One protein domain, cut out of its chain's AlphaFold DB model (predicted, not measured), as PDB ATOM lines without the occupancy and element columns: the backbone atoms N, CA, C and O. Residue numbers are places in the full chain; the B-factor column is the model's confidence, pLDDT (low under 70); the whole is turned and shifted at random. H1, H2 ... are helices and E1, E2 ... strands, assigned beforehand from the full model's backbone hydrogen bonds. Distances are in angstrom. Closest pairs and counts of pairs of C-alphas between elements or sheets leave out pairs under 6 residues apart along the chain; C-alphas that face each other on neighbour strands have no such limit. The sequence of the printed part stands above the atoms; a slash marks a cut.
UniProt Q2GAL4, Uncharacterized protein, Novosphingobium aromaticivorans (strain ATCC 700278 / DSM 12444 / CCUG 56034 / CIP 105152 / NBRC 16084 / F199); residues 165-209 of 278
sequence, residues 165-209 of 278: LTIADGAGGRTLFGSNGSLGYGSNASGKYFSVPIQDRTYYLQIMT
ATOM      1  N   LEU A 165     -25.234  97.725   5.727       87.56
ATOM      2  CA  LEU A 165     -25.830  98.391   6.894       87.56
ATOM      3  C   LEU A 165     -24.910  98.396   8.129       87.56
ATOM      4  O   LEU A 165     -24.991  99.304   8.949       87.56
ATOM      5  N   THR A 166     -24.019  97.410   8.258       87.25
ATOM      6  CA  THR A 166     -23.048  97.330   9.364       87.25
ATOM      7  C   THR A 166     -21.779  98.158   9.145       87.25
ATOM      8  O   THR A 166     -20.879  98.123   9.984       87.25
ATOM      9  N   ILE A 167     -21.644  98.861   8.014       91.69
ATOM     10  CA  ILE A 167     -20.472  99.705   7.760       91.69
ATOM     11  C   ILE A 167     -20.468 100.877   8.749       91.69
ATOM     12  O   ILE A 167     -21.371 101.707   8.741       91.69
ATOM     13  N   ALA A 168     -19.406 100.980   9.549       89.50
ATOM     14  CA  ALA A 168     -19.252 102.042  10.544       89.50
ATOM     15  C   ALA A 168     -18.836 103.398   9.944       89.50
ATOM     16  O   ALA A 168     -19.145 104.444  10.509       89.50
ATOM     17  N   ASP A 169     -18.116 103.397   8.817       87.19
ATOM     18  CA  ASP A 169     -17.575 104.612   8.207       87.19
ATOM     19  C   ASP A 169     -17.344 104.488   6.688       87.19
ATOM     20  O   ASP A 169     -17.392 103.415   6.082       87.19
ATOM     21  N   GLY A 170     -17.047 105.617   6.041       84.81
ATOM     22  CA  GLY A 170     -16.812 105.655   4.598       84.81
ATOM     23  C   GLY A 170     -15.587 104.857   4.125       84.81
ATOM     24  O   GLY A 170     -15.538 104.491   2.952       84.81
ATOM     25  N   ALA A 171     -14.595 104.582   4.981       84.25
ATOM     26  CA  ALA A 171     -13.443 103.753   4.620       84.25
ATOM     27  C   ALA A 171     -13.823 102.270   4.569       84.25
ATOM     28  O   ALA A 171     -13.494 101.596   3.593       84.25
ATOM     29  N   GLY A 172     -14.595 101.795   5.548       85.50
ATOM     30  CA  GLY A 172     -15.187 100.460   5.541       85.50
ATOM     31  C   GLY A 172     -16.074 100.234   4.318       85.50
ATOM     32  O   GLY A 172     -15.961  99.202   3.655       85.50
ATOM     33  N   GLY A 173     -16.877 101.235   3.940       88.94
ATOM     34  CA  GLY A 173     -17.678 101.168   2.715       88.94
ATOM     35  C   GLY A 173     -16.819 101.071   1.463       88.94
ATOM     36  O   GLY A 173     -17.078 100.242   0.591       88.94
ATOM     37  N   ARG A 174     -15.733 101.841   1.403       83.31
ATOM     38  CA  ARG A 174     -14.795 101.753   0.288       83.31
ATOM     39  C   ARG A 174     -14.169 100.367   0.152       83.31
ATOM     40  O   ARG A 174     -14.050  99.886  -0.974       83.31
ATOM     41  N   THR A 175     -13.835  99.722   1.266       84.38
ATOM     42  CA  THR A 175     -13.339  98.341   1.292       84.38
ATOM     43  C   THR A 175     -14.403  97.345   0.832       84.38
ATOM     44  O   THR A 175     -14.104  96.510  -0.020       84.38
ATOM     45  N   LEU A 176     -15.646  97.451   1.323       85.69
ATOM     46  CA  LEU A 176     -16.742  96.550   0.931       85.69
ATOM     47  C   LEU A 176     -17.020  96.606  -0.579       85.69
ATOM     48  O   LEU A 176     -17.230  95.571  -1.207       85.69
ATOM     49  N   PHE A 177     -16.986  97.804  -1.167       85.69
ATOM     50  CA  PHE A 177     -17.207  98.003  -2.603       85.69
ATOM     51  C   PHE A 177     -15.932  97.847  -3.451       85.69
ATOM     52  O   PHE A 177     -15.967  98.095  -4.656       85.69
ATOM     53  N   GLY A 178     -14.802  97.453  -2.854       76.06
ATOM     54  CA  GLY A 178     -13.539  97.236  -3.571       76.06
ATOM     55  C   GLY A 178     -12.858  98.511  -4.082       76.06
ATOM     56  O   GLY A 178     -11.903  98.437  -4.851       76.06
ATOM     57  N   SER A 179     -13.301  99.688  -3.642       73.81
ATOM     58  CA  SER A 179     -12.644 100.971  -3.910       73.81
ATOM     59  C   SER A 179     -11.466 101.191  -2.954       73.81
ATOM     60  O   SER A 179     -11.501 102.043  -2.065       73.81
ATOM     61  N   ASN A 180     -10.404 100.402  -3.111       63.56
ATOM     62  CA  ASN A 180      -9.134 100.660  -2.431       63.56
ATOM     63  C   ASN A 180      -8.521 101.955  -2.976       63.56
ATOM     64  O   ASN A 180      -7.778 101.930  -3.944       63.56
ATOM     65  N   GLY A 181      -8.874 103.080  -2.352       66.62
ATOM     66  CA  GLY A 181      -8.488 104.425  -2.765       66.62
ATOM     67  C   GLY A 181      -9.375 104.951  -3.896       66.62
ATOM     68  O   GLY A 181      -9.639 104.285  -4.891       66.62
ATOM     69  N   SER A 182      -9.897 106.163  -3.722       67.69
ATOM     70  CA  SER A 182     -10.664 106.823  -4.777       67.69
ATOM     71  C   SER A 182      -9.785 106.965  -6.021       67.69
ATOM     72  O   SER A 182      -8.620 107.353  -5.913       67.69
ATOM     73  N   LEU A 183     -10.337 106.644  -7.190       76.06
ATOM     74  CA  LEU A 183      -9.732 106.999  -8.465       76.06
ATOM     75  C   LEU A 183      -9.514 108.516  -8.477       76.06
ATOM     76  O   LEU A 183     -10.470 109.290  -8.456       76.06
ATOM     77  N   GLY A 184      -8.260 108.946  -8.433       72.75
ATOM     78  CA  GLY A 184      -7.922 110.358  -8.300       72.75
ATOM     79  C   GLY A 184      -7.803 111.014  -9.665       72.75
ATOM     80  O   GLY A 184      -7.156 110.481 -10.560       72.75
ATOM     81  N   TYR A 185      -8.393 112.193  -9.833       79.19
ATOM     82  CA  TYR A 185      -8.072 113.078 -10.949       79.19
ATOM     83  C   TYR A 185      -7.224 114.228 -10.422       79.19
ATOM     84  O   TYR A 185      -7.597 114.889  -9.454       79.19
ATOM     85  N   GLY A 186      -6.078 114.469 -11.047       69.56
ATOM     86  CA  GLY A 186      -5.158 115.503 -10.598       69.56
ATOM     87  C   GLY A 186      -4.364 116.114 -11.735       69.56
ATOM     88  O   GLY A 186      -4.498 115.750 -12.905       69.56
ATOM     89  N   SER A 187      -3.534 117.088 -11.386       72.25
ATOM     90  CA  SER A 187      -2.587 117.678 -12.318       72.25
ATOM     91  C   SER A 187      -1.240 117.886 -11.673       72.25
ATOM     92  O   SER A 187      -1.164 118.306 -10.522       72.25
ATOM     93  N   ASN A 188      -0.189 117.623 -12.436       67.44
ATOM     94  CA  ASN A 188       1.179 117.962 -12.081       67.44
ATOM     95  C   ASN A 188       1.780 118.843 -13.188       67.44
ATOM     96  O   ASN A 188       1.106 119.183 -14.161       67.44
ATOM     97  N   ALA A 189       3.053 119.208 -13.044       62.84
ATOM     98  CA  ALA A 189       3.770 120.011 -14.037       62.84
ATOM     99  C   ALA A 189       3.807 119.373 -15.444       62.84
ATOM    100  O   ALA A 189       4.046 120.069 -16.422       62.84
ATOM    101  N   SER A 190       3.535 118.072 -15.550       59.78
ATOM    102  CA  SER A 190       3.587 117.293 -16.786       59.78
ATOM    103  C   SER A 190       2.195 117.037 -17.402       59.78
ATOM    104  O   SER A 190       2.079 116.302 -18.382       59.78
ATOM    105  N   GLY A 191       1.112 117.591 -16.835       65.06
ATOM    106  CA  GLY A 191      -0.251 117.506 -17.381       65.06
ATOM    107  C   GLY A 191      -1.301 116.966 -16.407       65.06
ATOM    108  O   GLY A 191      -1.134 117.005 -15.185       65.06
ATOM    109  N   LYS A 192      -2.424 116.487 -16.952       71.69
ATOM    110  CA  LYS A 192      -3.518 115.883 -16.172       71.69
ATOM    111  C   LYS A 192      -3.280 114.387 -16.015       71.69
ATOM    112  O   LYS A 192      -2.757 113.743 -16.919       71.69
ATOM    113  N   TYR A 193      -3.675 113.818 -14.886       70.31
ATOM    114  CA  TYR A 193      -3.535 112.388 -14.651       70.31
ATOM    115  C   TYR A 193      -4.762 111.800 -13.972       70.31
ATOM    116  O   TYR A 193      -5.472 112.467 -13.216       70.31
ATOM    117  N   PHE A 194      -4.955 110.516 -14.236       81.69
ATOM    118  CA  PHE A 194      -5.866 109.649 -13.518       81.69
ATOM    119  C   PHE A 194      -5.045 108.674 -12.671       81.69
ATOM    120  O   PHE A 194      -4.187 107.970 -13.203       81.69
ATOM    121  N   SER A 195      -5.255 108.659 -11.359       77.44
ATOM    122  CA  SER A 195      -4.537 107.803 -10.423       77.44
ATOM    123  C   SER A 195      -5.407 106.632  -9.981       77.44
ATOM    124  O   SER A 195      -6.487 106.829  -9.427       77.44
ATOM    125  N   VAL A 196      -4.905 105.420 -10.186       78.06
ATOM    126  CA  VAL A 196      -5.514 104.155  -9.788       78.06
ATOM    127  C   VAL A 196      -4.696 103.558  -8.644       78.06
ATOM    128  O   VAL A 196      -3.656 102.941  -8.885       78.06
ATOM    129  N   PRO A 197      -5.109 103.755  -7.388       69.69
ATOM    130  CA  PRO A 197      -4.573 102.981  -6.275       69.69
ATOM    131  C   PRO A 197      -4.957 101.501  -6.432       69.69
ATOM    132  O   PRO A 197      -6.123 101.157  -6.595       69.69
ATOM    133  N   ILE A 198      -3.959 100.615  -6.436       68.50
ATOM    134  CA  ILE A 198      -4.125  99.157  -6.443       68.50
ATOM    135  C   ILE A 198      -3.241  98.605  -5.323       68.50
ATOM    136  O   ILE A 198      -2.012  98.657  -5.417       68.50
ATOM    137  N   GLN A 199      -3.870  98.067  -4.273       72.50
ATOM    138  CA  GLN A 199      -3.184  97.637  -3.045       72.50
ATOM    139  C   GLN A 199      -2.320  98.788  -2.486       72.50
ATOM    140  O   GLN A 199      -2.846  99.872  -2.249       72.50
ATOM    141  N   ASP A 200      -1.006  98.588  -2.349       66.69
ATOM    142  CA  ASP A 200      -0.075  99.563  -1.765       66.69
ATOM    143  C   ASP A 200       0.609 100.476  -2.802       66.69
ATOM    144  O   ASP A 200       1.486 101.271  -2.457       66.69
ATOM    145  N   ARG A 201       0.261 100.366  -4.095       66.81
ATOM    146  CA  ARG A 201       0.847 101.197  -5.165       66.81
ATOM    147  C   ARG A 201      -0.226 102.002  -5.881       66.81
ATOM    148  O   ARG A 201      -1.258 101.476  -6.278       66.81
ATOM    149  N   THR A 202       0.050 103.284  -6.109       74.88
ATOM    150  CA  THR A 202      -0.789 104.130  -6.966       74.88
ATOM    151  C   THR A 202      -0.196 104.194  -8.363       74.88
ATOM    152  O   THR A 202       0.931 104.652  -8.544       74.88
ATOM    153  N   TYR A 203      -0.962 103.731  -9.343       72.94
ATOM    154  CA  TYR A 203      -0.626 103.802 -10.757       72.94
ATOM    155  C   TYR A 203      -1.199 105.084 -11.346       72.94
ATOM    156  O   TYR A 203      -2.313 105.466 -11.011       72.94
ATOM    157  N   TYR A 204      -0.466 105.750 -12.231       72.56
ATOM    158  CA  TYR A 204      -0.915 106.991 -12.855       72.56
ATOM    159  C   TYR A 204      -1.000 106.803 -14.365       72.56
ATOM    160  O   TYR A 204      -0.016 106.432 -15.003       72.56
ATOM    161  N   LEU A 205      -2.167 107.088 -14.938       75.38
ATOM    162  CA  LEU A 205      -2.338 107.266 -16.371       75.38
ATOM    163  C   LEU A 205      -2.309 108.764 -16.667       75.38
ATOM    164  O   LEU A 205      -3.234 109.502 -16.324       75.38
ATOM    165  N   GLN A 206      -1.210 109.220 -17.257       70.56
ATOM    166  CA  GLN A 206      -0.950 110.630 -17.500       70.56
ATOM    167  C   GLN A 206      -1.322 111.023 -18.933       70.56
ATOM    168  O   GLN A 206      -0.776 110.488 -19.894       70.56
ATOM    169  N   ILE A 207      -2.214 112.002 -19.061       68.38
ATOM    170  CA  ILE A 207      -2.519 112.681 -20.320       68.38
ATOM    171  C   ILE A 207      -1.644 113.938 -20.348       68.38
ATOM    172  O   ILE A 207      -1.906 114.923 -19.651       68.38
ATOM    173  N   MET A 208      -0.540 113.864 -21.093       58.50
ATOM    174  CA  MET A 208       0.450 114.939 -21.158       58.50
ATOM    175  C   MET A 208      -0.134 116.180 -21.835       58.50
ATOM    176  O   MET A 208      -0.741 116.099 -22.900       58.50
ATOM    177  N   THR A 209       0.105 117.345 -21.239       51.09
ATOM    178  CA  THR A 209      -0.085 118.644 -21.894       51.09
ATOM    179  C   THR A 209       1.234 119.404 -21.774       51.09
ATOM    180  O   THR A 209       1.431 120.145 -20.815       51.09
TER     181      THR A 209
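Overview. This is residues 165 to 209 of the 278 residues of an uncharacterized protein of Novosphingobium aromaticivorans (strain ATCC 700278 / DSM 12444 / CCUG 56034 / CIP 105152 / NBRC 16084 / F199) (UniProt Q2GAL4). A three-stranded antiparallel ribbon, E1, E2 and E3, strongly twisted, takes up one end of a rod-like outline, and the short helix H1 sits toward the other end, joined to the ribbon by a link of 7 residues and not on the sheet. The strands fold back on each other as two successive hairpins, with E2 between E1 and E3. The printed part has 45 residues with one named helix and three named strands, in the order H1, E1, E2, E3 along the chain, and the sheet order is E1, E2, E3, all antiparallel. The class is mixed, helices and strands. The whole is loose, with a radius of gyration of the C-alphas of 13.5 A and spans of 44 by 15 by 12 A.

Arrangement. The sheet is a meander, each strand the antiparallel neighbour of the one before, made of E1, residues 184 to 188, E2, residues 191 to 198, and E3, residues 201 to 208. Its C-alphas lie up to 5.8 A off their best plane. E2 is the inner strand, and E1 and E3 are the edge strands. E2 and E3 form a hairpin, with 158 degrees between their directions; the C-alphas of Pro 197 and Thr 202 face each other at 4.0 A, and N 196 and O 203 are within hydrogen-bond range at 2.7 A, as are N 205 and O 194 at 2.8 A. E1 and E2 form the other hairpin, with 139 degrees between their directions; the C-alphas of Ser 187 and Lys 192 face each other at 4.4 A, and N 195 and O 184 are within hydrogen-bond range at 2.8 A. H1, residues 170 to 176, is not on the sheet, with 0 pairs of C-alphas within 10 A, and it is apart from E2 and E3. In H1 every O i to N i+4 pair is within hydrogen-bond range.

Along the chain. E2 measures 21.7 A from its first to its last C-alpha and begins at C-alpha 191, (-0.251, 117.506, -17.381). E3 measures 21.1 A and ends at C-alpha 208, (0.450, 114.939, -21.158). E1 measures 12.4 A. H1 measures 9.8 A and begins at C-alpha 170, (-16.812, 105.655, 4.598).

Size, cuts and confidence. The two C-alphas farthest apart are those of Thr 166 and Thr 209, at 44.3 A. The printed part has no cut. The links E1 to E2 and E2 to E3 are tight, H1 to E1 is short, and no link is long. The mean pLDDT of the printed part is 74.8; 15 residues are under 70, among them residues 180 to 182, 188 to 191 and 207 to 209.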